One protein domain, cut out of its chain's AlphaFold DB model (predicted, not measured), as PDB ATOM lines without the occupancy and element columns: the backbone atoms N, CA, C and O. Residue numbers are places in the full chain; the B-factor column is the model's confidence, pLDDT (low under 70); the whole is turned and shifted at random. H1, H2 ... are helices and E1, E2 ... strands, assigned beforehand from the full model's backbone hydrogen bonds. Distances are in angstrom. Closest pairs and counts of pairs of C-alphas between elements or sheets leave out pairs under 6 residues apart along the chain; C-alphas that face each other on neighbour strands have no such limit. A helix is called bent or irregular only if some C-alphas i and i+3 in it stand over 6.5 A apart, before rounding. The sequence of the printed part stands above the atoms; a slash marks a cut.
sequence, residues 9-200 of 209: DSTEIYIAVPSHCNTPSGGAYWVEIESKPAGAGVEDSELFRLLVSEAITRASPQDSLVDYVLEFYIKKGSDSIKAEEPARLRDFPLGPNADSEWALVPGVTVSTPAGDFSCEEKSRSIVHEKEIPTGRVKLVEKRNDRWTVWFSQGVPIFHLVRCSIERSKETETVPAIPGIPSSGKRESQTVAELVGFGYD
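This is residues 9 to 200 of the 209 residues of an uncharacterized protein of Candidatus Latescibacteria bacterium (UniProt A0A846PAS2). One long, twisted sheet of ten strands runs through the whole domain, with E1 and E10 side by side at its middle. On one side of that pair lie E2 to E5 with the small helices H1 and H2; on the other, E9, E8 and E7 form a long slab, and E6 with the first part of E7 folds back toward E10. The printed part has 192 residues, with named elements in the order E1 E2 E3 H1 E4 E5 H2 E6 E7 E8 E9 E10, mostly strand. The mixed sheet runs E5 E4 E3 E2 E1 E10 E9 E8 E7 E6. The whole is loose, radius of gyration of the C-alphas 20.2 A, and elongated, 68 by 41 by 34 A.

E1 (residues 9 to 23) and E10 (186 to 199) are parallel at 35 degrees, with N 11 and O 191 2.8 A apart. E1, E2 (26 to 37) and E3 (46 to 53) form a meander, each strand the antiparallel neighbour of the one before; N 14 and O 34 are 2.9 A apart, N 31 and O 50 2.8 A. E4 (69 to 76) is antiparallel to E3, N 49 to O 73 2.9 A, and forms a hairpin with edge strand E5 (82 to 84), N 84 to O 72 2.8 A. A second meander is E6 (103 to 112), E7 (115 to 134), E8 (137 to 151), E9 (160 to 174) and E10: N 110 to O 117 2.9 A, N 128 to O 143 2.8 A, N 146 to O 166 2.8 A, N 165 to O 190 2.8 A. This is a folded sheet, bent back on itself: E5 E4 E3 E2 E1 E10 E9 face E7 E6, with E8 as the hinge. E6 bends by 80 degrees at residue 107 and E7 by 88 degrees at 118; the closest C-alphas of E6 and E10, Thr 112 and Leu 194, are 6.2 A apart. H1 (54 to 58) only grazes the sheet, with residues 54 to 56; 0 of 1 O i to N i+4 pairs but 2 of 2 O i to N i+3 pairs are within hydrogen-bond range. H2 (86 to 89), too short for an i+4 pair, is on the sheet at a height of 7.3 A.

E1 begins at C-alpha 9 (136.031, 142.964, 127.796), is 38.8 A long and bends by 66 degrees at residue 20. E7 is 51.0 A, E8 45.3 A, E9 42.3 A and E10 41.4 A, ending at C-alpha 199 (115.778, 124.413, 119.312).

The farthest C-alphas, Asn 22 and Pro 178, are 68.8 A apart. The printed part has no cut; the links H2 to E6 and E9 to E10 are long. Mean pLDDT is 84.2, under 70 at residues 61 to 62, 91 to 101, 157 and 179 to 183.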
ATOM      1  N   ASP A   9     137.484 142.886 127.713       78.38
ATOM      2  CA  ASP A   9     136.031 142.964 127.796       78.38
ATOM      3  C   ASP A   9     135.454 141.669 127.219       78.38
ATOM      4  O   ASP A   9     135.788 141.263 126.101       78.38
ATOM      5  N   SER A  10     134.605 140.991 127.988       80.56
ATOM      6  CA  SER A  10     133.952 139.751 127.560       80.56
ATOM      7  C   SER A  10     132.443 139.930 127.484       80.56
ATOM      8  O   SER A  10     131.830 140.599 128.319       80.56
ATOM      9  N   THR A  11     131.855 139.341 126.451       83.62
ATOM     10  CA  THR A  11     130.425 139.347 126.168       83.62
ATOM     11  C   THR A  11     129.943 137.905 126.088       83.62
ATOM     12  O   THR A  11     130.483 137.085 125.349       83.62
ATOM     13  N   GLU A  12     128.916 137.590 126.858       84.25
ATOM     14  CA  GLU A  12     128.211 136.318 126.792       84.25
ATOM     15  C   GLU A  12     127.164 136.402 125.684       84.25
ATOM     16  O   GLU A  12     126.456 137.408 125.593       84.25
ATOM     17  N   ILE A  13     127.074 135.368 124.842       85.69
ATOM     18  CA  ILE A  13     126.050 135.267 123.798       85.69
ATOM     19  C   ILE A  13     125.267 133.962 123.956       85.69
ATOM     20  O   ILE A  13     125.849 132.874 124.004       85.69
ATOM     21  N   TYR A  14     123.943 134.073 123.978       85.69
ATOM     22  CA  TYR A  14     123.009 132.953 123.905       85.69
ATOM     23  C   TYR A  14     122.208 133.028 122.601       85.69
ATOM     24  O   TYR A  14     121.747 134.104 122.224       85.69
ATOM     25  N   ILE A  15     122.054 131.893 121.908       87.75
ATOM     26  CA  ILE A  15     121.350 131.808 120.617       87.75
ATOM     27  C   ILE A  15     120.235 130.767 120.709       87.75
ATOM     28  O   ILE A  15     120.487 129.602 121.010       87.75
ATOM     29  N   ALA A  16     119.008 131.156 120.381       89.00
ATOM     30  CA  ALA A  16     117.852 130.270 120.360       89.00
ATOM     31  C   ALA A  16     117.121 130.315 119.016       89.00
ATOM     32  O   ALA A  16     117.012 131.365 118.385       89.00
ATOM     33  N   VAL A  17     116.570 129.172 118.607       88.25
ATOM     34  CA  VAL A  17     115.673 129.063 117.447       88.25
ATOM     35  C   VAL A  17     114.282 128.663 117.952       88.25
ATOM     36  O   VAL A  17     113.979 127.469 118.002       88.25
ATOM     37  N   PRO A  18     113.446 129.624 118.393       85.81
ATOM     38  CA  PRO A  18     112.162 129.332 119.036       85.81
ATOM     39  C   PRO A  18     111.125 128.663 118.130       85.81
ATOM     40  O   PRO A  18     110.293 127.901 118.609       85.81
ATOM     41  N   SER A  19     111.115 128.962 116.827       87.94
ATOM     42  CA  SER A  19     110.119 128.384 115.918       87.94
ATOM     43  C   SER A  19     110.508 128.504 114.450       87.94
ATOM     44  O   SER A  19     111.192 129.452 114.059       87.94
ATOM     45  N   HIS A  20     109.954 127.617 113.627       91.06
ATOM     46  CA  HIS A  20     109.991 127.685 112.167       91.06
ATOM     47  C   HIS A  20     108.609 128.054 111.602       91.06
ATOM     48  O   HIS A  20     107.583 127.570 112.088       91.06
ATOM     49  N   CYS A  21     108.564 128.889 110.567       90.75
ATOM     50  CA  CYS A  21     107.333 129.284 109.889       90.75
ATOM     51  C   CYS A  21     107.505 129.337 108.365       90.75
ATOM     52  O   CYS A  21     108.614 129.365 107.838       90.75
ATOM     53  N   ASN A  22     106.382 129.360 107.645       92.44
ATOM     54  CA  ASN A  22     106.373 129.584 106.202       92.44
ATOM     55  C   ASN A  22     106.020 131.043 105.916       92.44
ATOM     56  O   ASN A  22     105.024 131.562 106.416       92.44
ATOM     57  N   THR A  23     106.811 131.672 105.059       88.88
ATOM     58  CA  THR A  23     106.611 133.026 104.541       88.88
ATOM     59  C   THR A  23     106.265 132.959 103.048       88.88
ATOM     60  O   THR A  23     106.462 131.916 102.416       88.88
ATOM     61  N   PRO A  24     105.785 134.053 102.430       87.00
ATOM     62  CA  PRO A  24     105.542 134.081 100.986       87.00
ATOM     63  C   PRO A  24     106.774 133.741 100.128       87.00
ATOM     64  O   PRO A  24     106.615 133.292  98.995       87.00
ATOM     65  N   SER A  25     107.989 133.946 100.647       82.12
ATOM     66  CA  SER A  25     109.260 133.662  99.968       82.12
ATOM     67  C   SER A  25     109.847 132.275 100.277       82.12
ATOM     68  O   SER A  25     110.833 131.897  99.645       82.12
ATOM     69  N   GLY A  26     109.255 131.499 101.194       91.50
ATOM     70  CA  GLY A  26     109.726 130.163 101.589       91.50
ATOM     71  C   GLY A  26     109.730 129.937 103.104       91.50
ATOM     72  O   GLY A  26     109.108 130.692 103.850       91.50
ATOM     73  N   GLY A  27     110.421 128.891 103.564       94.12
ATOM     74  CA  GLY A  27     110.629 128.633 104.993       94.12
ATOM     75  C   GLY A  27     111.464 129.729 105.664       94.12
ATOM     76  O   GLY A  27     112.310 130.359 105.022       94.12
ATOM     77  N   ALA A  28     111.220 129.978 106.947       94.12
ATOM     78  CA  ALA A  28     111.957 130.938 107.757       94.12
ATOM     79  C   ALA A  28     112.006 130.510 109.230       94.12
ATOM     80  O   ALA A  28     111.101 129.855 109.746       94.12
ATOM     81  N   TYR A  29     113.066 130.917 109.919       92.06
ATOM     82  CA  TYR A  29     113.303 130.652 111.330       92.06
ATOM     83  C   TYR A  29     113.216 131.951 112.117       92.06
ATOM     84  O   TYR A  29     113.861 132.939 111.768       92.06
ATOM     85  N   TRP A  30     112.461 131.942 113.211       92.44
ATOM     86  CA  TRP A  30     112.663 132.943 114.249       92.44
ATOM     87  C   TRP A  30     113.933 132.582 115.008       92.44
ATOM     88  O   TRP A  30     114.076 131.443 115.448       92.44
ATOM     89  N   VAL A  31     114.844 133.543 115.136       91.50
ATOM     90  CA  VAL A  31     116.114 133.417 115.852       91.50
ATOM     91  C   VAL A  31     116.176 134.517 116.895       91.50
ATOM     92  O   VAL A  31     115.941 135.685 116.585       91.50
ATOM     93  N   GLU A  32     116.496 134.145 118.125       91.50
ATOM     94  CA  GLU A  32     116.708 135.072 119.225       91.50
ATOM     95  C   GLU A  32     118.164 135.012 119.674       91.50
ATOM     96  O   GLU A  32     118.733 133.932 119.838       91.50
ATOM     97  N   ILE A  33     118.773 136.182 119.838       90.31
ATOM     98  CA  ILE A  33     120.149 136.338 120.297       90.31
ATOM     99  C   ILE A  33     120.111 137.239 121.523       90.31
ATOM    100  O   ILE A  33     119.681 138.386 121.430       90.31
ATOM    101  N   GLU A  34     120.571 136.730 122.656       89.88
ATOM    102  CA  GLU A  34     120.836 137.531 123.848       89.88
ATOM    103  C   GLU A  34     122.336 137.782 123.937       89.88
ATOM    104  O   GLU A  34     123.129 136.845 123.828       89.88
ATOM    105  N   SER A  35     122.730 139.035 124.146       89.31
ATOM    106  CA  SER A  35     124.105 139.402 124.455       89.31
ATOM    107  C   SER A  35     124.172 140.259 125.713       89.31
ATOM    108  O   SER A  35     123.305 141.092 125.960       89.31
ATOM    109  N   LYS A  36     125.200 140.062 126.537       88.62
ATOM    110  CA  LYS A  36     125.453 140.901 127.720       88.62
ATOM    111  C   LYS A  36     126.922 140.853 128.130       88.62
ATOM    112  O   LYS A  36     127.597 139.868 127.821       88.62
ATOM    113  N   PRO A  37     127.455 141.866 128.832       86.38
ATOM    114  CA  PRO A  37     128.779 141.757 129.434       86.38
ATOM    115  C   PRO A  37     128.844 140.578 130.415       86.38
ATOM    116  O   PRO A  37     127.859 140.273 131.093       86.38
ATOM    117  N   ALA A  38     129.995 139.913 130.504       80.75
ATOM    118  CA  ALA A  38     130.139 138.753 131.377       80.75
ATOM    119  C   ALA A  38     129.863 139.106 132.848       80.75
ATOM    120  O   ALA A  38     130.376 140.097 133.376       80.75
ATOM    121  N   GLY A  39     129.037 138.292 133.510       79.50
ATOM    122  CA  GLY A  39     128.605 138.531 134.893       79.50
ATOM    123  C   GLY A  39     127.638 139.710 135.097       79.50
ATOM    124  O   GLY A  39     127.326 140.029 136.246       79.50
ATOM    125  N   ALA A  40     127.155 140.351 134.026       84.88
ATOM    126  CA  ALA A  40     126.187 141.440 134.115       84.88
ATOM    127  C   ALA A  40     124.742 140.947 134.323       84.88
ATOM    128  O   ALA A  40     124.388 139.796 134.039       84.88
ATOM    129  N   GLY A  41     123.901 141.842 134.849       83.44
ATOM    130  CA  GLY A  41     122.477 141.590 135.059       83.44
ATOM    131  C   GLY A  41     121.655 141.747 133.778       83.44
ATOM    132  O   GLY A  41     122.159 142.149 132.735       83.44
ATOM    133  N   VAL A  42     120.352 141.465 133.868       81.19
ATOM    134  CA  VAL A  42     119.417 141.567 132.728       81.19
ATOM    135  C   VAL A  42     119.308 143.001 132.193       81.19
ATOM    136  O   VAL A  42     119.097 143.190 131.001       81.19
ATOM    137  N   GLU A  43     119.498 144.017 133.034       86.56
ATOM    138  CA  GLU A  43     119.444 145.431 132.624       86.56
ATOM    139  C   GLU A  43     120.541 145.819 131.619       86.56
ATOM    140  O   GLU A  43     120.352 146.746 130.837       86.56
ATOM    141  N   ASP A  44     121.654 145.082 131.602       86.50
ATOM    142  CA  ASP A  44     122.784 145.306 130.696       86.50
ATOM    143  C   ASP A  44     122.721 144.410 129.444       86.50
ATOM    144  O   ASP A  44     123.671 144.367 128.659       86.50
ATOM    145  N   SER A  45     121.627 143.659 129.271       88.06
ATOM    146  CA  SER A  45     121.443 142.752 128.136       88.06
ATOM    147  C   SER A  45     120.904 143.467 126.895       88.06
ATOM    148  O   SER A  45     120.096 144.392 126.974       88.06
ATOM    149  N   GLU A  46     121.317 143.011 125.720       91.38
ATOM    150  CA  GLU A  46     120.691 143.327 124.445       91.38
ATOM    151  C   GLU A  46     120.105 142.041 123.858       91.38
ATOM    152  O   GLU A  46     120.791 141.039 123.673       91.38
ATOM    153  N   LEU A  47     118.807 142.071 123.576       91.69
ATOM    154  CA  LEU A  47     118.064 140.981 122.968       91.69
ATOM    155  C   LEU A  47     117.703 141.365 121.537       91.69
ATOM    156  O   LEU A  47     117.118 142.421 121.285       91.69
ATOM    157  N   PHE A  48     118.009 140.476 120.605       91.94
ATOM    158  CA  PHE A  48     117.717 140.617 119.188       91.94
ATOM    159  C   PHE A  48     116.788 139.486 118.771       91.94
ATOM    160  O   PHE A  48     117.064 138.328 119.071       91.94
ATOM    161  N   ARG A  49     115.712 139.802 118.049       92.81
ATOM    162  CA  ARG A  49     114.855 138.801 117.406       92.81
ATOM    163  C   ARG A  49     114.838 139.038 115.905       92.81
ATOM    164  O   ARG A  49     114.528 140.135 115.444       92.81
ATOM    165  N   LEU A  50     115.190 138.004 115.154       93.12
ATOM    166  CA  LEU A  50     115.345 138.022 113.706       93.12
ATOM    167  C   LEU A  50     114.405 136.986 113.095       93.12
ATOM    168  O   LEU A  50     114.417 135.831 113.518       93.12
ATOM    169  N   LEU A  51     113.632 137.368 112.079       93.31
ATOM    170  CA  LEU A  51     113.026 136.396 111.172       93.31
ATOM    171  C   LEU A  51     114.006 136.156 110.029       93.31
ATOM    172  O   LEU A  51     114.207 137.031 109.189       93.31
ATOM    173  N   VAL A  52     114.636 134.988 110.011       92.50
ATOM    174  CA  VAL A  52     115.704 134.647 109.070       92.50
ATOM    175  C   VAL A  52     115.187 133.641 108.050       92.50
ATOM    176  O   VAL A  52     114.717 132.566 108.411       92.50
ATOM    177  N   SER A  53     115.288 133.964 106.765       93.00
ATOM    178  CA  SER A  53     114.971 133.054 105.663       93.00
ATOM    179  C   SER A  53     115.760 131.749 105.782       93.00
ATOM    180  O   SER A  53     116.967 131.770 106.010       93.00
ATOM    181  N   GLU A  54     115.117 130.608 105.534       91.19
ATOM    182  CA  GLU A  54     115.760 129.287 105.533       91.19
ATOM    183  C   GLU A  54     116.910 129.184 104.516       91.19
ATOM    184  O   GLU A  54     117.828 128.376 104.682       91.19
ATOM    185  N   ALA A  55     116.927 130.050 103.497       88.81
ATOM    186  CA  ALA A  55     118.048 130.166 102.570       88.81
ATOM    187  C   ALA A  55     119.391 130.448 103.273       88.81
ATOM    188  O   ALA A  55     120.423 130.082 102.715       88.81
ATOM    189  N   ILE A  56     119.378 130.992 104.500       85.19
ATOM    190  CA  ILE A  56     120.571 131.227 105.328       85.19
ATOM    191  C   ILE A  56     121.413 129.962 105.534       85.19
ATOM    192  O   ILE A  56     122.631 130.031 105.635       85.19
ATOM    193  N   THR A  57     120.781 128.786 105.535       79.38
ATOM    194  CA  THR A  57     121.462 127.484 105.672       79.38
ATOM    195  C   THR A  57     122.400 127.168 104.506       79.38
ATOM    196  O   THR A  57     123.251 126.287 104.606       79.38
ATOM    197  N   ARG A  58     122.241 127.882 103.389       79.56
ATOM    198  CA  ARG A  58     123.063 127.782 102.180       79.56
ATOM    199  C   ARG A  58     123.863 129.059 101.927       79.56
ATOM    200  O   ARG A  58     124.417 129.199 100.839       79.56
ATOM    201  N   ALA A  59     123.881 129.987 102.885       75.69
ATOM    202  CA  ALA A  59     124.547 131.265 102.718       75.69
ATOM    203  C   ALA A  59     126.052 131.087 102.528       75.69
ATOM    204  O   ALA A  59     126.697 130.249 103.165       75.69
ATOM    205  N   SER A  60     126.608 131.907 101.645       72.44
ATOM    206  CA  SER A  60     128.044 132.035 101.485       72.44
ATOM    207  C   SER A  60     128.607 132.987 102.548       72.44
ATOM    208  O   SER A  60     127.940 133.959 102.907       72.44
ATOM    209  N   PRO A  61     129.854 132.796 103.015       63.78
ATOM    210  CA  PRO A  61     130.501 133.720 103.948       63.78
ATOM    211  C   PRO A  61     130.564 135.177 103.466       63.78
ATOM    212  O   PRO A  61     130.614 136.078 104.292       63.78
ATOM    213  N   GLN A  62     130.566 135.419 102.151       66.94
ATOM    214  CA  GLN A  62     130.578 136.773 101.577       66.94
ATOM    215  C   GLN A  62     129.198 137.427 101.448       66.94
ATOM    216  O   GLN A  62     129.124 138.584 101.028       66.94
ATOM    217  N   ASP A  63     128.119 136.721 101.776       75.62
ATOM    218  CA  ASP A  63     126.789 137.306 101.698       75.62
ATOM    219  C   ASP A  63     126.534 138.243 102.887       75.62
ATOM    220  O   ASP A  63     127.079 138.068 103.987       75.62
ATOM    221  N   SER A  64     125.682 139.247 102.679       79.44
ATOM    222  CA  SER A  64     125.277 140.148 103.755       79.44
ATOM    223  C   SER A  64     124.162 139.514 104.580       79.44
ATOM    224  O   SER A  64     123.232 138.917 104.038       79.44
ATOM    225  N   LEU A  65     124.207 139.684 105.906       82.88
ATOM    226  CA  LEU A  65     123.153 139.199 106.802       82.88
ATOM    227  C   LEU A  65     121.782 139.772 106.421       82.88
ATOM    228  O   LEU A  65     120.773 139.075 106.525       82.88
ATOM    229  N   VAL A  66     121.743 141.015 105.928       86.12
ATOM    230  CA  VAL A  66     120.496 141.674 105.516       86.12
ATOM    231  C   VAL A  66     119.738 140.906 104.434       86.12
ATOM    232  O   VAL A  66     118.512 140.951 104.421       86.12
ATOM    233  N   ASP A  67     120.437 140.173 103.564       87.00
ATOM    234  CA  ASP A  67     119.814 139.464 102.441       87.00
ATOM    235  C   ASP A  67     118.952 138.280 102.909       87.00
ATOM    236  O   ASP A  67     118.111 137.769 102.166       87.00
ATOM    237  N   TYR A  68     119.131 137.866 104.164       90.19
ATOM    238  CA  TYR A  68     118.432 136.741 104.769       90.19
ATOM    239  C   TYR A  68     117.490 137.152 105.896       90.19
ATOM    240  O   TYR A  68     116.631 136.358 106.275       90.19
ATOM    241  N   VAL A  69     117.623 138.365 106.433       91.56
ATOM    242  CA  VAL A  69     116.777 138.862 107.523       91.56
ATOM    243  C   VAL A  69     115.543 139.549 106.944       91.56
ATOM    244  O   VAL A  69     115.629 140.605 106.325       91.56
ATOM    245  N   LEU A  70     114.382 138.944 107.179       92.12
ATOM    246  CA  LEU A  70     113.077 139.440 106.747       92.12
ATOM    247  C   LEU A  70     112.509 140.468 107.732       92.12
ATOM    248  O   LEU A  70     111.981 141.497 107.317       92.12
ATOM    249  N   GLU A  71     112.650 140.207 109.032       93.81
ATOM    250  CA  GLU A  71     112.178 141.080 110.112       93.81
ATOM    251  C   GLU A  71     113.233 141.167 111.216       93.81
ATOM    252  O   GLU A  71     113.939 140.190 111.482       93.81
ATOM    253  N   PHE A  72     113.343 142.330 111.863       93.31
ATOM    254  CA  PHE A  72     114.340 142.587 112.897       93.31
ATOM    255  C   PHE A  72     113.753 143.395 114.057       93.31
ATOM    256  O   PHE A  72     113.161 144.455 113.859       93.31
ATOM    257  N   TYR A  73     113.951 142.902 115.277       93.81
ATOM    258  CA  TYR A  73     113.517 143.538 116.516       93.81
ATOM    259  C   TYR A  73     114.655 143.580 117.531       93.81
ATOM    260  O   TYR A  73     115.461 142.650 117.614       93.81
ATOM    261  N   ILE A  74     114.686 144.640 118.339       92.75
ATOM    262  CA  ILE A  74     115.666 144.832 119.412       92.75
ATOM    263  C   ILE A  74     114.945 145.179 120.715       92.75
ATOM    264  O   ILE A  74     114.006 145.979 120.725       92.75
ATOM    265  N   LYS A  75     115.431 144.635 121.829       92.69
ATOM    266  CA  LYS A  75     115.098 145.055 123.191       92.69
ATOM    267  C   LYS A  75     116.390 145.248 123.985       92.69
ATOM    268  O   LYS A  75     117.252 144.378 123.965       92.69
ATOM    269  N   LYS A  76     116.541 146.384 124.670       91.38
ATOM    270  CA  LYS A  76     117.726 146.704 125.484       91.38
ATOM    271  C   LYS A  76     117.340 146.745 126.956       91.38
ATOM    272  O   LYS A  76     116.508 147.563 127.329       91.38
ATOM    273  N   GLY A  77     117.901 145.864 127.770       88.62
ATOM    274  CA  GLY A  77     117.553 145.731 129.180       88.62
ATOM    275  C   GLY A  77     116.043 145.608 129.390       88.62
ATOM    276  O   GLY A  77     115.365 144.761 128.795       88.62
ATOM    277  N   SER A  78     115.505 146.504 130.213       85.50
ATOM    278  CA  SER A  78     114.074 146.626 130.505       85.50
ATOM    279  C   SER A  78     113.281 147.516 129.533       85.50
ATOM    280  O   SER A  78     112.071 147.673 129.717       85.50
ATOM    281  N   ASP A  79     113.904 148.053 128.477       89.44
ATOM    282  CA  ASP A  79     113.219 148.894 127.491       89.44
ATOM    283  C   ASP A  79     112.111 148.135 126.740       89.44
ATOM    284  O   ASP A  79     112.055 146.903 126.672       89.44
ATOM    285  N   SER A  80     111.228 148.903 126.100       89.19
ATOM    286  CA  SER A  80     110.258 148.373 125.145       89.19
ATOM    287  C   SER A  80     110.947 147.792 123.906       89.19
ATOM    288  O   SER A  80     111.919 148.365 123.406       89.19
ATOM    289  N   ILE A  81     110.365 146.731 123.349       92.12
ATOM    290  CA  ILE A  81     110.774 146.154 122.063       92.12
ATOM    291  C   ILE A  81     110.583 147.191 120.950       92.12
ATOM    292  O   ILE A  81     109.572 147.895 120.908       92.12
ATOM    293  N   LYS A  82     111.553 147.279 120.042       92.69
ATOM    294  CA  LYS A  82     111.525 148.166 118.877       92.69
ATOM    295  C   LYS A  82     111.723 147.346 117.612       92.69
ATOM    296  O   LYS A  82     112.664 146.559 117.537       92.69
ATOM    297  N   ALA A  83     110.843 147.542 116.634       93.12
ATOM    298  CA  ALA A  83     111.070 147.073 115.275       93.12
ATOM    299  C   ALA A  83     112.163 147.927 114.624       93.12
ATOM    300  O   ALA A  83     112.193 149.147 114.797       93.12
ATOM    301  N   GLU A  84     113.050 147.281 113.887       91.56
ATOM    302  CA  GLU A  84     114.199 147.892 113.235       91.56
ATOM    303  C   GLU A  84     114.249 147.462 111.771       91.56
ATOM    304  O   GLU A  84     113.798 146.382 111.392       91.56
ATOM    305  N   GLU A  85     114.808 148.317 110.921       90.69
ATOM    306  CA  GLU A  85     114.956 147.979 109.510       90.69
ATOM    307  C   GLU A  85     116.129 147.003 109.321       90.69
ATOM    308  O   GLU A  85     117.253 147.331 109.724       90.69
ATOM    309  N   PRO A  86     115.940 145.861 108.626       88.94
ATOM    310  CA  PRO A  86     117.036 144.944 108.306       88.94
ATOM    311  C   PRO A  86     118.194 145.634 107.579       88.94
ATOM    312  O   PRO A  86     119.347 145.243 107.732       88.94
ATOM    313  N   ALA A  87     117.924 146.721 106.844       85.69
ATOM    314  CA  ALA A  87     118.936 147.543 106.182       85.69
ATOM    315  C   ALA A  87     120.041 148.064 107.121       85.69
ATOM    316  O   ALA A  87     121.144 148.348 106.651       85.69
ATOM    317  N   ARG A  88     119.797 148.146 108.435       84.00
ATOM    318  CA  ARG A  88     120.831 148.466 109.433       84.00
ATOM    319  C   ARG A  88     121.912 147.387 109.555       84.00
ATOM    320  O   ARG A  88     122.981 147.671 110.085       84.00
ATOM    321  N   LEU A  89     121.649 146.184 109.043       79.50
ATOM    322  CA  LEU A  89     122.564 145.046 109.023       79.50
ATOM    323  C   LEU A  89     123.406 144.962 107.736       79.50
ATOM    324  O   LEU A  89     124.166 144.013 107.580       79.50
ATOM    325  N   ARG A  90     123.299 145.933 106.814       75.62
ATOM    326  CA  ARG A  90     123.977 145.891 105.500       75.62
ATOM    327  C   ARG A  90     125.481 145.641 105.579       75.62
ATOM    328  O   ARG A  90     126.016 144.924 104.737       75.62
ATOM    329  N   ASP A  91     126.131 146.202 106.593       63.78
ATOM    330  CA  ASP A  91     127.581 146.113 106.774       63.78
ATOM    331  C   ASP A  91     128.016 144.897 107.612       63.78
ATOM    332  O   ASP A  91     129.202 144.760 107.910       63.78
ATOM    333  N   PHE A  92     127.082 144.023 108.009       65.31
ATOM    334  CA  PHE A  92     127.363 142.816 108.786       65.31
ATOM    335  C   PHE A  92     127.367 141.606 107.852       65.31
ATOM    336  O   PHE A  92     126.306 141.052 107.550       65.31
ATOM    337  N   PRO A  93     128.537 141.196 107.345       59.41
ATOM    338  CA  PRO A  93     128.610 140.006 106.523       59.41
ATOM    339  C   PRO A  93     128.408 138.764 107.412       59.41
ATOM    340  O   PRO A  93     128.752 138.770 108.598       59.41
ATOM    341  N   LEU A  94     127.790 137.716 106.858       62.19
ATOM    342  CA  LEU A  94     127.454 136.487 107.597       62.19
ATOM    343  C   LEU A  94     128.674 135.681 108.020       62.19
ATOM    344  O   LEU A  94     128.682 135.021 109.057       62.19
ATOM    345  N   GLY A  95     129.707 135.751 107.198       51.97
ATOM    346  CA  GLY A  95     131.073 135.476 107.577       51.97
ATOM    347  C   GLY A  95     131.895 136.718 107.273       51.97
ATOM    348  O   GLY A  95     131.441 137.636 106.605       51.97
ATOM    349  N   PRO A  96     133.123 136.820 107.759       50.12
ATOM    350  CA  PRO A  96     133.947 137.942 107.362       50.12
ATOM    351  C   PRO A  96     134.317 137.875 105.862       50.12
ATOM    352  O   PRO A  96     134.628 136.808 105.343       50.12
ATOM    353  N   ASN A  97     134.313 139.030 105.184       50.78
ATOM    354  CA  ASN A  97     134.576 139.191 103.741       50.78
ATOM    355  C   ASN A  97     135.794 138.403 103.207       50.78
ATOM    356  O   ASN A  97     136.835 138.376 103.863       50.78
ATOM    357  N   ALA A  98     135.643 137.890 101.972       51.97
ATOM    358  CA  ALA A  98     136.618 137.221 101.094       51.97
ATOM    359  C   ALA A  98     137.596 136.255 101.796       51.97
ATOM    360  O   ALA A  98     138.618 136.671 102.345       51.97
ATOM    361  N   ASP A  99     137.339 134.947 101.669       54.66
ATOM    362  CA  ASP A  99     138.144 133.859 102.260       54.66
ATOM    363  C   ASP A  99     139.663 133.971 101.985       54.66
ATOM    364  O   ASP A  99     140.468 133.479 102.771       54.66
ATOM    365  N   SER A 100     140.088 134.650 100.911       54.22
ATOM    366  CA  SER A 100     141.504 134.819 100.549       54.22
ATOM    367  C   SER A 100     142.334 135.650 101.534       54.22
ATOM    368  O   SER A 100     143.561 135.618 101.461       54.22
ATOM    369  N   GLU A 101     141.701 136.421 102.421       68.19
ATOM    370  CA  GLU A 101     142.391 137.265 103.409       68.19
ATOM    371  C   GLU A 101     142.437 136.656 104.820       68.19
ATOM    372  O   GLU A 101     142.963 137.283 105.745       68.19
ATOM    373  N   TRP A 102     141.903 135.444 104.994       71.50
ATOM    374  CA  TRP A 102     141.788 134.778 106.287       71.50
ATOM    375  C   TRP A 102     142.675 133.535 106.361       71.50
ATOM    376  O   TRP A 102     142.698 132.697 105.463       71.50
ATOM    377  N   ALA A 103     143.395 133.394 107.472       83.81
ATOM    378  CA  ALA A 103     144.056 132.151 107.824       83.81
ATOM    379  C   ALA A 103     143.022 131.181 108.406       83.81
ATOM    380  O   ALA A 103     142.302 131.530 109.343       83.81
ATOM    381  N   LEU A 104     142.966 129.979 107.838       84.44
ATOM    382  CA  LEU A 104     142.037 128.912 108.199       84.44
ATOM    383  C   LEU A 104     142.769 127.800 108.945       84.44
ATOM    384  O   LEU A 104     143.771 127.276 108.450       84.44
ATOM    385  N   VAL A 105     142.242 127.409 110.103       89.94
ATOM    386  CA  VAL A 105     142.729 126.260 110.873       89.94
ATOM    387  C   VAL A 105     141.536 125.360 111.217       89.94
ATOM    388  O   VAL A 105     140.731 125.706 112.084       89.94
ATOM    389  N   PRO A 106     141.370 124.215 110.533       89.69
ATOM    390  CA  PRO A 106     140.279 123.293 110.823       89.69
ATOM    391  C   PRO A 106     140.585 122.420 112.049       89.69
ATOM    392  O   PRO A 106     141.741 122.104 112.331       89.69
ATOM    393  N   GLY A 107     139.533 121.953 112.728       89.69
ATOM    394  CA  GLY A 107     139.632 120.937 113.781       89.69
ATOM    395  C   GLY A 107     140.181 121.451 115.113       89.69
ATOM    396  O   GLY A 107     140.716 120.667 115.895       89.69
ATOM    397  N   VAL A 108     140.066 122.754 115.375       94.69
ATOM    398  CA  VAL A 108     140.464 123.355 116.652       94.69
ATOM    399  C   VAL A 108     139.385 123.068 117.687       94.69
ATOM    400  O   VAL A 108     138.218 123.386 117.469       94.69
ATOM    401  N   THR A 109     139.753 122.481 118.823       96.06
ATOM    402  CA  THR A 109     138.818 122.323 119.942       96.06
ATOM    403  C   THR A 109     138.706 123.631 120.716       96.06
ATOM    404  O   THR A 109     139.714 124.159 121.185       96.06
ATOM    405  N   VAL A 110     137.483 124.141 120.861       95.00
ATOM    406  CA  VAL A 110     137.177 125.349 121.635       95.00
ATOM    407  C   VAL A 110     136.219 124.989 122.759       95.00
ATOM    408  O   VAL A 110     135.130 124.479 122.500       95.00
ATOM    409  N   SER A 111     136.625 125.284 123.990       93.44
ATOM    410  CA  SER A 111     135.788 125.154 125.182       93.44
ATOM    411  C   SER A 111     135.069 126.469 125.465       93.44
ATOM    412  O   SER A 111     135.712 127.518 125.543       93.44
ATOM    413  N   THR A 112     133.753 126.410 125.644       91.44
ATOM    414  CA  THR A 112     132.916 127.527 126.102       91.44
ATOM    415  C   THR A 112     131.998 127.053 127.236       91.44
ATOM    416  O   THR A 112     131.934 125.851 127.513       91.44
ATOM    417  N   PRO A 113     131.244 127.943 127.909       88.69
ATOM    418  CA  PRO A 113     130.263 127.509 128.907       88.69
ATOM    419  C   PRO A 113     129.173 126.577 128.347       88.69
ATOM    420  O   PRO A 113     128.606 125.791 129.103       88.69
ATOM    421  N   ALA A 114     128.918 126.613 127.033       87.56
ATOM    422  CA  ALA A 114     127.995 125.698 126.360       87.56
ATOM    423  C   ALA A 114     128.564 124.278 126.147       87.56
ATOM    424  O   ALA A 114     127.805 123.368 125.811       87.56
ATOM    425  N   GLY A 115     129.876 124.078 126.315       91.94
ATOM    426  CA  GLY A 115     130.561 122.800 126.115       91.94
ATOM    427  C   GLY A 115     131.805 122.905 125.230       91.94
ATOM    428  O   GLY A 115     132.293 123.993 124.925       91.94
ATOM    429  N   ASP A 116     132.319 121.747 124.820       95.19
ATOM    430  CA  ASP A 116     133.472 121.644 123.926       95.19
ATOM    431  C   ASP A 116     133.023 121.422 122.480       95.19
ATOM    432  O   ASP A 116     132.230 120.523 122.189       95.19
ATOM    433  N   PHE A 117     133.585 122.201 121.557       93.88
ATOM    434  CA  PHE A 117     133.237 122.151 120.140       93.88
ATOM    435  C   PHE A 117     134.468 121.892 119.277       93.88
ATOM    436  O   PHE A 117     135.534 122.464 119.501       93.88
ATOM    437  N   SER A 118     134.311 121.057 118.248       95.12
ATOM    438  CA  SER A 118     135.264 120.993 117.138       95.12
ATOM    439  C   SER A 118     134.934 122.113 116.159       95.12
ATOM    440  O   SER A 118     133.852 122.110 115.559       95.12
ATOM    441  N   CYS A 119     135.860 123.051 116.005       92.62
ATOM    442  CA  CYS A 119     135.657 124.287 115.267       92.62
ATOM    443  C   CYS A 119     136.580 124.414 114.053       92.62
ATOM    444  O   CYS A 119     137.693 123.885 114.013       92.62
ATOM    445  N   GLU A 120     136.116 125.182 113.075       90.94
ATOM    446  CA  GLU A 120     136.963 125.856 112.101       90.94
ATOM    447  C   GLU A 120     137.313 127.245 112.644       90.94
ATOM    448  O   GLU A 120     136.423 128.052 112.919       90.94
ATOM    449  N   GLU A 121     138.604 127.514 112.826       91.00
ATOM    450  CA  GLU A 121     139.110 128.838 113.175       91.00
ATOM    451  C   GLU A 121     139.416 129.628 111.900       91.00
ATOM    452  O   GLU A 121     140.158 129.165 111.031       91.00
ATOM    453  N   LYS A 122     138.892 130.852 111.824       88.38
ATOM    454  CA  LYS A 122     139.262 131.856 110.826       88.38
ATOM    455  C   LYS A 122     139.909 133.040 111.532       88.38
ATOM    456  O   LYS A 122     139.290 133.616 112.424       88.38
ATOM    457  N   SER A 123     141.101 133.466 111.113       89.06
ATOM    458  CA  SER A 123     141.709 134.715 111.606       89.06
ATOM    459  C   SER A 123     142.187 135.670 110.509       89.06
ATOM    460  O   SER A 123     142.662 135.243 109.460       89.06
ATOM    461  N   ARG A 124     142.080 136.981 110.751       86.38
ATOM    462  CA  ARG A 124     142.563 138.058 109.865       86.38
ATOM    463  C   ARG A 124     143.138 139.184 110.691       86.38
ATOM    464  O   ARG A 124     142.599 139.527 111.738       86.38
ATOM    465  N   SER A 125     144.216 139.778 110.196       88.06
ATOM    466  CA  SER A 125     144.819 140.970 110.790       88.06
ATOM    467  C   SER A 125     144.759 142.124 109.802       88.06
ATOM    468  O   SER A 125     145.126 141.961 108.639       88.06
ATOM    469  N   ILE A 126     144.307 143.287 110.261       86.38
ATOM    470  CA  ILE A 126     144.236 144.512 109.471       86.38
ATOM    471  C   ILE A 126     145.070 145.572 110.174       86.38
ATOM    472  O   ILE A 126     144.861 145.869 111.348       86.38
ATOM    473  N   VAL A 127     146.002 146.170 109.434       87.25
ATOM    474  CA  VAL A 127     146.789 147.304 109.912       87.25
ATOM    475  C   VAL A 127     146.244 148.575 109.277       87.25
ATOM    476  O   VAL A 127     146.239 148.723 108.058       87.25
ATOM    477  N   HIS A 128     145.802 149.500 110.117       87.06
ATOM    478  CA  HIS A 128     145.417 150.848 109.740       87.06
ATOM    479  C   HIS A 128     146.519 151.819 110.150       87.06
ATOM    480  O   HIS A 128     146.977 151.805 111.293       87.06
ATOM    481  N   GLU A 129     146.906 152.698 109.235       90.31
ATOM    482  CA  GLU A 129     147.848 153.779 109.506       90.31
ATOM    483  C   GLU A 129     147.187 155.116 109.178       90.31
ATOM    484  O   GLU A 129     146.543 155.269 108.138       90.31
ATOM    485  N   LYS A 130     147.302 156.078 110.095       89.69
ATOM    486  CA  LYS A 130     146.723 157.410 109.948       89.69
ATOM    487  C   LYS A 130     147.732 158.471 110.355       89.69
ATOM    488  O   LYS A 130     148.154 158.528 111.506       89.69
ATOM    489  N   GLU A 131     148.039 159.373 109.429       87.94
ATOM    490  CA  GLU A 131     148.781 160.593 109.738       87.94
ATOM    491  C   GLU A 131     147.830 161.684 110.255       87.94
ATOM    492  O   GLU A 131     146.826 162.015 109.619       87.94
ATOM    493  N   ILE A 132     148.153 162.274 111.404       85.44
ATOM    494  CA  ILE A 132     147.413 163.378 112.015       85.44
ATOM    495  C   ILE A 132     148.342 164.600 112.071       85.44
ATOM    496  O   ILE A 132     149.341 164.582 112.795       85.44
ATOM    497  N   PRO A 133     148.062 165.677 111.318       81.00
ATOM    498  CA  PRO A 133     148.897 166.871 111.341       81.00
ATOM    499  C   PRO A 133     148.722 167.632 112.663       81.00
ATOM    500  O   PRO A 133     147.620 168.047 113.013       81.00
ATOM    501  N   THR A 134     149.822 167.867 113.381       80.25
ATOM    502  CA  THR A 134     149.854 168.612 114.654       80.25
ATOM    503  C   THR A 134     150.828 169.789 114.573       80.25
ATOM    504  O   THR A 134     151.843 169.866 115.268       80.25
ATOM    505  N   GLY A 135     150.544 170.727 113.667       80.25
ATOM    506  CA  GLY A 135     151.363 171.923 113.465       80.25
ATOM    507  C   GLY A 135     152.746 171.603 112.890       80.25
ATOM    508  O   GLY A 135     152.878 171.402 111.687       80.25
ATOM    509  N   ARG A 136     153.786 171.594 113.737       77.56
ATOM    510  CA  ARG A 136     155.195 171.403 113.324       77.56
ATOM    511  C   ARG A 136     155.622 169.937 113.201       77.56
ATOM    512  O   ARG A 136     156.692 169.679 112.660       77.56
ATOM    513  N   VAL A 137     154.809 169.002 113.693       79.38
ATOM    514  CA  VAL A 137     155.039 167.553 113.587       79.38
ATOM    515  C   VAL A 137     153.767 166.833 113.164       79.38
ATOM    516  O   VAL A 137     152.661 167.356 113.332       79.38
ATOM    517  N   LYS A 138     153.922 165.632 112.617       81.88
ATOM    518  CA  LYS A 138     152.831 164.695 112.349       81.88
ATOM    519  C   LYS A 138     152.789 163.649 113.457       81.88
ATOM    520  O   LYS A 138     153.839 163.212 113.913       81.88
ATOM    521  N   LEU A 139     151.603 163.233 113.868       84.25
ATOM    522  CA  LEU A 139     151.429 162.000 114.627       84.25
ATOM    523  C   LEU A 139     151.094 160.885 113.642       84.25
ATOM    524  O   LEU A 139     150.149 161.027 112.869       84.25
ATOM    525  N   VAL A 140     151.858 159.801 113.660       86.50
ATOM    526  CA  VAL A 140     151.516 158.571 112.946       86.50
ATOM    527  C   VAL A 140     150.852 157.651 113.953       86.50
ATOM    528  O   VAL A 140     151.455 157.236 114.943       86.50
ATOM    529  N   GLU A 141     149.571 157.391 113.731       86.31
ATOM    530  CA  GLU A 141     148.796 156.430 114.497       86.31
ATOM    531  C   GLU A 141     148.743 155.115 113.725       86.31
ATOM    532  O   GLU A 141     148.200 155.064 112.620       86.31
ATOM    533  N   LYS A 142     149.280 154.051 114.325       89.50
ATOM    534  CA  LYS A 142     149.226 152.697 113.782       89.50
ATOM    535  C   LYS A 142     148.310 151.850 114.649       89.50
ATOM    536  O   LYS A 142     148.560 151.664 115.839       89.50
ATOM    537  N   ARG A 143     147.241 151.335 114.055       89.31
ATOM    538  CA  ARG A 143     146.283 150.429 114.690       89.31
ATOM    539  C   ARG A 143     146.358 149.072 114.009       89.31
ATOM    540  O   ARG A 143     146.326 149.005 112.787       89.31
ATOM    541  N   ASN A 144     146.448 148.004 114.785       89.69
ATOM    542  CA  ASN A 144     146.382 146.638 114.284       89.69
ATOM    543  C   ASN A 144     145.211 145.921 114.953       89.69
ATOM    544  O   ASN A 144     145.189 145.802 116.177       89.69
ATOM    545  N   ASP A 145     144.268 145.467 114.136       87.56
ATOM    546  CA  ASP A 145     143.095 144.715 114.552       87.56
ATOM    547  C   ASP A 145     143.222 143.277 114.057       87.56
ATOM    548  O   ASP A 145     143.207 143.030 112.850       87.56
ATOM    549  N   ARG A 146     143.298 142.325 114.985       89.19
ATOM    550  CA  ARG A 146     143.231 140.900 114.695       89.19
ATOM    551  C   ARG A 146     141.879 140.350 115.114       89.19
ATOM    552  O   ARG A 146     141.515 140.361 116.285       89.19
ATOM    553  N   TRP A 147     141.164 139.827 114.138       87.25
ATOM    554  CA  TRP A 147     139.894 139.147 114.304       87.25
ATOM    555  C   TRP A 147     140.145 137.650 114.264       87.25
ATOM    556  O   TRP A 147     140.873 137.179 113.392       87.25
ATOM    557  N   THR A 148     139.546 136.909 115.188       90.25
ATOM    558  CA  THR A 148     139.534 135.446 115.173       90.25
ATOM    559  C   THR A 148     138.125 134.967 115.471       90.25
ATOM    560  O   THR A 148     137.514 135.416 116.437       90.25
ATOM    561  N   VAL A 149     137.591 134.092 114.628       89.19
ATOM    562  CA  VAL A 149     136.225 133.578 114.733       89.19
ATOM    563  C   VAL A 149     136.272 132.062 114.652       89.19
ATOM    564  O   VAL A 149     136.976 131.509 113.810       89.19
ATOM    565  N   TRP A 150     135.529 131.398 115.530       91.50
ATOM    566  CA  TRP A 150     135.448 129.946 115.599       91.50
ATOM    567  C   TRP A 150     134.028 129.502 115.286       91.50
ATOM    568  O   TRP A 150     133.081 129.908 115.970       91.50
ATOM    569  N   PHE A 151     133.900 128.652 114.271       88.12
ATOM    570  CA  PHE A 151     132.621 128.144 113.796       88.12
ATOM    571  C   PHE A 151     132.498 126.638 114.014       88.12
ATOM    572  O   PHE A 151     133.443 125.902 113.738       88.12
ATOM    573  N   SER A 152     131.327 126.157 114.433       89.31
ATOM    574  CA  SER A 152     131.019 124.730 114.529       89.31
ATOM    575  C   SER A 152     129.644 124.408 113.951       89.31
ATOM    576  O   SER A 152     128.642 125.037 114.283       89.31
ATOM    577  N   GLN A 153     129.590 123.356 113.130       85.31
ATOM    578  CA  GLN A 153     128.355 122.841 112.524       85.31
ATOM    579  C   GLN A 153     127.342 122.329 113.564       85.31
ATOM    580  O   GLN A 153     126.168 122.177 113.249       85.31
ATOM    581  N   GLY A 154     127.784 122.064 114.800       83.38
ATOM    582  CA  GLY A 154     126.908 121.663 115.904       83.38
ATOM    583  C   GLY A 154     126.094 122.808 116.519       83.38
ATOM    584  O   GLY A 154     125.203 122.532 117.316       83.38
ATOM    585  N   VAL A 155     126.386 124.068 116.170       82.94
ATOM    586  CA  VAL A 155     125.661 125.250 116.662       82.94
ATOM    587  C   VAL A 155     124.605 125.683 115.633       82.94
ATOM    588  O   VAL A 155     124.941 125.832 114.449       82.94
ATOM    589  N   PRO A 156     123.338 125.893 116.046       77.06
ATOM    590  CA  PRO A 156     122.249 126.265 115.148       77.06
ATOM    591  C   PRO A 156     122.387 127.703 114.656       77.06
ATOM    592  O   PRO A 156     122.537 128.591 115.482       77.06
ATOM    593  N   ILE A 157     122.225 127.914 113.341       69.50
ATOM    594  CA  ILE A 157     122.222 129.217 112.640       69.50
ATOM    595  C   ILE A 157     123.498 130.057 112.915       69.50
ATOM    596  O   ILE A 157     123.944 130.236 114.037       69.50
ATOM    597  N   PHE A 158     124.160 130.566 111.871       74.25
ATOM    598  CA  PHE A 158     125.462 131.272 111.954       74.25
ATOM    599  C   PHE A 158     126.672 130.446 112.434       74.25
ATOM    600  O   PHE A 158     127.804 130.882 112.238       74.25
ATOM    601  N   HIS A 159     126.472 129.263 113.029       82.81
ATOM    602  CA  HIS A 159     127.525 128.332 113.467       82.81
ATOM    603  C   HIS A 159     128.548 128.927 114.452       82.81
ATOM    604  O   HIS A 159     129.619 128.358 114.636       82.81
ATOM    605  N   LEU A 160     128.260 130.070 115.077       85.31
ATOM    606  CA  LEU A 160     129.228 130.838 115.858       85.31
ATOM    607  C   LEU A 160     129.431 130.236 117.256       85.31
ATOM    608  O   LEU A 160     128.505 130.203 118.060       85.31
ATOM    609  N   VAL A 161     130.661 129.822 117.567       88.44
ATOM    610  CA  VAL A 161     131.046 129.333 118.906       88.44
ATOM    611  C   VAL A 161     131.748 130.423 119.710       88.44
ATOM    612  O   VAL A 161     131.479 130.611 120.895       88.44
ATOM    613  N   ARG A 162     132.672 131.146 119.072       90.38
ATOM    614  CA  ARG A 162     133.461 132.203 119.710       90.38
ATOM    615  C   ARG A 162     133.901 133.241 118.685       90.38
ATOM    616  O   ARG A 162     134.145 132.915 117.526       90.38
ATOM    617  N   CYS A 163     134.062 134.480 119.127       89.94
ATOM    618  CA  CYS A 163     134.719 135.547 118.383       89.94
ATOM    619  C   CYS A 163     135.674 136.302 119.314       89.94
ATOM    620  O   CYS A 163     135.368 136.526 120.481       89.94
ATOM    621  N   SER A 164     136.842 136.685 118.812       89.56
ATOM    622  CA  SER A 164     137.829 137.495 119.521       89.56
ATOM    623  C   SER A 164     138.326 138.600 118.605       89.56
ATOM    624  O   SER A 164     138.653 138.360 117.441       89.56
ATOM    625  N   ILE A 165     138.415 139.808 119.149       86.81
ATOM    626  CA  ILE A 165     138.990 140.962 118.475       86.81
ATOM    627  C   ILE A 165     140.092 141.517 119.362       86.81
ATOM    628  O   ILE A 165     139.833 142.164 120.377       86.81
ATOM    629  N   GLU A 166     141.328 141.270 118.963       88.94
ATOM    630  CA  GLU A 166     142.515 141.848 119.574       88.94
ATOM    631  C   GLU A 166     142.834 143.144 118.835       88.94
ATOM    632  O   GLU A 166     143.023 143.153 117.620       88.94
ATOM    633  N   ARG A 167     142.888 144.261 119.554       87.44
ATOM    634  CA  ARG A 167     143.261 145.556 118.985       87.44
ATOM    635  C   ARG A 167     144.506 146.054 119.672       87.44
ATOM    636  O   ARG A 167     144.600 146.037 120.897       87.44
ATOM    637  N   SER A 168     145.440 146.550 118.878       89.25
ATOM    638  CA  SER A 168     146.584 147.293 119.379       89.25
ATOM    639  C   SER A 168     146.693 148.641 118.694       89.25
ATOM    640  O   SER A 168     146.384 148.780 117.511       89.25
ATOM    641  N   LYS A 169     147.104 149.650 119.455       87.31
ATOM    642  CA  LYS A 169     147.276 151.017 118.983       87.31
ATOM    643  C   LYS A 169     148.604 151.563 119.473       87.31
ATOM    644  O   LYS A 169     148.893 151.534 120.668       87.31
ATOM    645  N   GLU A 170     149.363 152.111 118.541       88.12
ATOM    646  CA  GLU A 170     150.611 152.820 118.779       88.12
ATOM    647  C   GLU A 170     150.516 154.211 118.153       88.12
ATOM    648  O   GLU A 170     149.813 154.440 117.166       88.12
ATOM    649  N   THR A 171     151.182 155.181 118.767       83.25
ATOM    650  CA  THR A 171     151.238 156.548 118.243       83.25
ATOM    651  C   THR A 171     152.635 157.101 118.440       83.25
ATOM    652  O   THR A 171     153.166 157.082 119.557       83.25
ATOM    653  N   GLU A 172     153.208 157.605 117.352       86.00
ATOM    654  CA  GLU A 172     154.545 158.192 117.308       86.00
ATOM    655  C   GLU A 172     154.539 159.568 116.631       86.00
ATOM    656  O   GLU A 172     153.693 159.869 115.794       86.00
ATOM    657  N   THR A 173     155.479 160.435 117.014       81.31
ATOM    658  CA  THR A 173     155.680 161.755 116.393       81.31
ATOM    659  C   THR A 173     156.708 161.677 115.268       81.31
ATOM    660  O   THR A 173     157.793 161.134 115.474       81.31
ATOM    661  N   VAL A 174     156.424 162.310 114.130       79.69
ATOM    662  CA  VAL A 174     157.304 162.401 112.960       79.69
ATOM    663  C   VAL A 174     157.502 163.881 112.556       79.69
ATOM    664  O   VAL A 174     156.528 164.539 112.176       79.69
ATOM    665  N   PRO A 175     158.738 164.431 112.608       79.69
ATOM    666  CA  PRO A 175     159.951 163.797 113.132       79.69
ATOM    667  C   PRO A 175     159.871 163.573 114.650       79.69
ATOM    668  O   PRO A 175     159.156 164.285 115.355       79.69
ATOM    669  N   ALA A 176     160.632 162.596 115.149       77.00
ATOM    670  CA  ALA A 176     160.724 162.316 116.578       77.00
ATOM    671  C   ALA A 176     161.236 163.551 117.341       77.00
ATOM    672  O   ALA A 176     162.297 164.091 117.014       77.00
ATOM    673  N   ILE A 177     160.490 163.999 118.357       75.75
ATOM    674  CA  ILE A 177     160.892 165.120 119.216       75.75
ATOM    675  C   ILE A 177     161.557 164.567 120.488       75.75
ATOM    676  O   ILE A 177     160.909 163.835 121.240       75.75
ATOM    677  N   PRO A 178     162.812 164.946 120.796       73.62
ATOM    678  CA  PRO A 178     163.454 164.590 122.059       73.62
ATOM    679  C   PRO A 178     162.618 165.036 123.271       73.62
ATOM    680  O   PRO A 178     162.256 166.205 123.380       73.62
ATOM    681  N   GLY A 179     162.323 164.111 124.189       64.69
ATOM    682  CA  GLY A 179     161.559 164.384 125.415       64.69
ATOM    683  C   GLY A 179     160.047 164.147 125.326       64.69
ATOM    684  O   GLY A 179     159.385 164.190 126.361       64.69
ATOM    685  N   ILE A 180     159.497 163.844 124.143       65.38
ATOM    686  CA  ILE A 180     158.110 163.378 123.989       65.38
ATOM    687  C   ILE A 180     158.140 161.852 123.806       65.38
ATOM    688  O   ILE A 180     158.583 161.385 122.755       65.38
ATOM    689  N   PRO A 181     157.727 161.053 124.805       59.56
ATOM    690  CA  PRO A 181     157.699 159.602 124.666       59.56
ATOM    691  C   PRO A 181     156.608 159.179 123.673       59.56
ATOM    692  O   PRO A 181     155.528 159.775 123.634       59.56
ATOM    693  N   SER A 182     156.866 158.121 122.898       65.44
ATOM    694  CA  SER A 182     155.791 157.416 122.200       65.44
ATOM    695  C   SER A 182     154.773 156.938 123.237       65.44
ATOM    696  O   SER A 182     155.138 156.565 124.354       65.44
ATOM    697  N   SER A 183     153.483 156.969 122.901       66.50
ATOM    698  CA  SER A 183     152.405 156.718 123.878       66.50
ATOM    699  C   SER A 183     152.314 155.269 124.400       66.50
ATOM    700  O   SER A 183     151.339 154.918 125.066       66.50
ATOM    701  N   GLY A 184     153.335 154.444 124.131       70.00
ATOM    702  CA  GLY A 184     153.345 153.005 124.360       70.00
ATOM    703  C   GLY A 184     152.362 152.270 123.448       70.00
ATOM    704  O   GLY A 184     151.478 152.874 122.837       70.00
ATOM    705  N   LYS A 185     152.512 150.948 123.358       79.00
ATOM    706  CA  LYS A 185     151.509 150.088 122.732       79.00
ATOM    707  C   LYS A 185     150.344 149.927 123.700       79.00
ATOM    708  O   LYS A 185     150.530 149.453 124.818       79.00
ATOM    709  N   ARG A 186     149.150 150.345 123.287       82.31
ATOM    710  CA  ARG A 186     147.904 150.046 124.002       82.31
ATOM    711  C   ARG A 186     147.281 148.822 123.371       82.31
ATOM    712  O   ARG A 186     147.145 148.786 122.152       82.31
ATOM    713  N   GLU A 187     146.892 147.859 124.188       85.81
ATOM    714  CA  GLU A 187     146.232 146.635 123.746       85.81
ATOM    715  C   GLU A 187     144.853 146.545 124.397       85.81
ATOM    716  O   GLU A 187     144.647 147.028 125.509       85.81
ATOM    717  N   SER A 188     143.899 145.965 123.688       85.12
ATOM    718  CA  SER A 188     142.566 145.656 124.200       85.12
ATOM    719  C   SER A 188     142.069 144.401 123.510       85.12
ATOM    720  O   SER A 188     142.299 144.245 122.307       85.12
ATOM    721  N   GLN A 189     141.349 143.554 124.232       84.94
ATOM    722  CA  GLN A 189     140.737 142.364 123.662       84.94
ATOM    723  C   GLN A 189     139.245 142.364 123.965       84.94
ATOM    724  O   GLN A 189     138.841 142.567 125.105       84.94
ATOM    725  N   THR A 190     138.436 142.129 122.938       84.12
ATOM    726  CA  THR A 190     137.002 141.876 123.088       84.12
ATOM    727  C   THR A 190     136.736 140.424 122.736       84.12
ATOM    728  O   THR A 190     137.106 140.003 121.640       84.12
ATOM    729  N   VAL A 191     136.100 139.668 123.627       87.12
ATOM    730  CA  VAL A 191     135.750 138.261 123.383       87.12
ATOM    731  C   VAL A 191     134.245 138.080 123.500       87.12
ATOM    732  O   VAL A 191     133.645 138.548 124.459       87.12
ATOM    733  N   ALA A 192     133.650 137.377 122.544       86.12
ATOM    734  CA  ALA A 192     132.282 136.899 122.617       86.12
ATOM    735  C   ALA A 192     132.260 135.368 122.588       86.12
ATOM    736  O   ALA A 192     132.889 134.771 121.711       86.12
ATOM    737  N   GLU A 193     131.556 134.736 123.525       90.44
ATOM    738  CA  GLU A 193     131.520 133.272 123.662       90.44
ATOM    739  C   GLU A 193     130.089 132.747 123.761       90.44
ATOM    740  O   GLU A 193     129.229 133.355 124.402       90.44
ATOM    741  N   LEU A 194     129.854 131.590 123.140       86.19
ATOM    742  CA  LEU A 194     128.589 130.876 123.224       86.19
ATOM    743  C   LEU A 194     128.408 130.279 124.622       86.19
ATOM    744  O   LEU A 194     129.168 129.393 125.025       86.19
ATOM    745  N   VAL A 195     127.372 130.715 125.336       87.25
ATOM    746  CA  VAL A 195     127.053 130.196 126.678       87.25
ATOM    747  C   VAL A 195     125.946 129.144 126.682       87.25
ATOM    748  O   VAL A 195     125.850 128.358 127.621       87.25
ATOM    749  N   GLY A 196     125.149 129.072 125.617       84.00
ATOM    750  CA  GLY A 196     124.135 128.039 125.425       84.00
ATOM    751  C   GLY A 196     123.392 128.200 124.101       84.00
ATOM    752  O   GLY A 196     123.467 129.255 123.468       84.00
ATOM    753  N   PHE A 197     122.686 127.145 123.689       85.25
ATOM    754  CA  PHE A 197     121.796 127.170 122.532       85.25
ATOM    755  C   PHE A 197     120.688 126.116 122.628       85.25
ATOM    756  O   PHE A 197     120.823 125.132 123.358       85.25
ATOM    757  N   GLY A 198     119.607 126.301 121.867       80.88
ATOM    758  CA  GLY A 198     118.498 125.349 121.816       80.88
ATOM    759  C   GLY A 198     117.576 125.527 120.608       80.88
ATOM    760  O   GLY A 198     117.461 126.619 120.047       80.88
ATOM    761  N   TYR A 199     116.916 124.431 120.234       78.56
ATOM    762  CA  TYR A 199     115.778 124.413 119.312       78.56
ATOM    763  C   TYR A 199     114.477 124.427 120.115       78.56
ATOM    764  O   TYR A 199     114.452 123.913 121.234       78.56
ATOM    765  N   ASP A 200     113.418 125.004 119.546       71.88
ATOM    766  CA  ASP A 200     112.080 125.063 120.149       71.88
ATOM    767  C   ASP A 200     112.070 125.724 121.543       71.88
ATOM    768  O   ASP A 200     111.276 125.378 122.419       71.88
TER     769      ASP A 200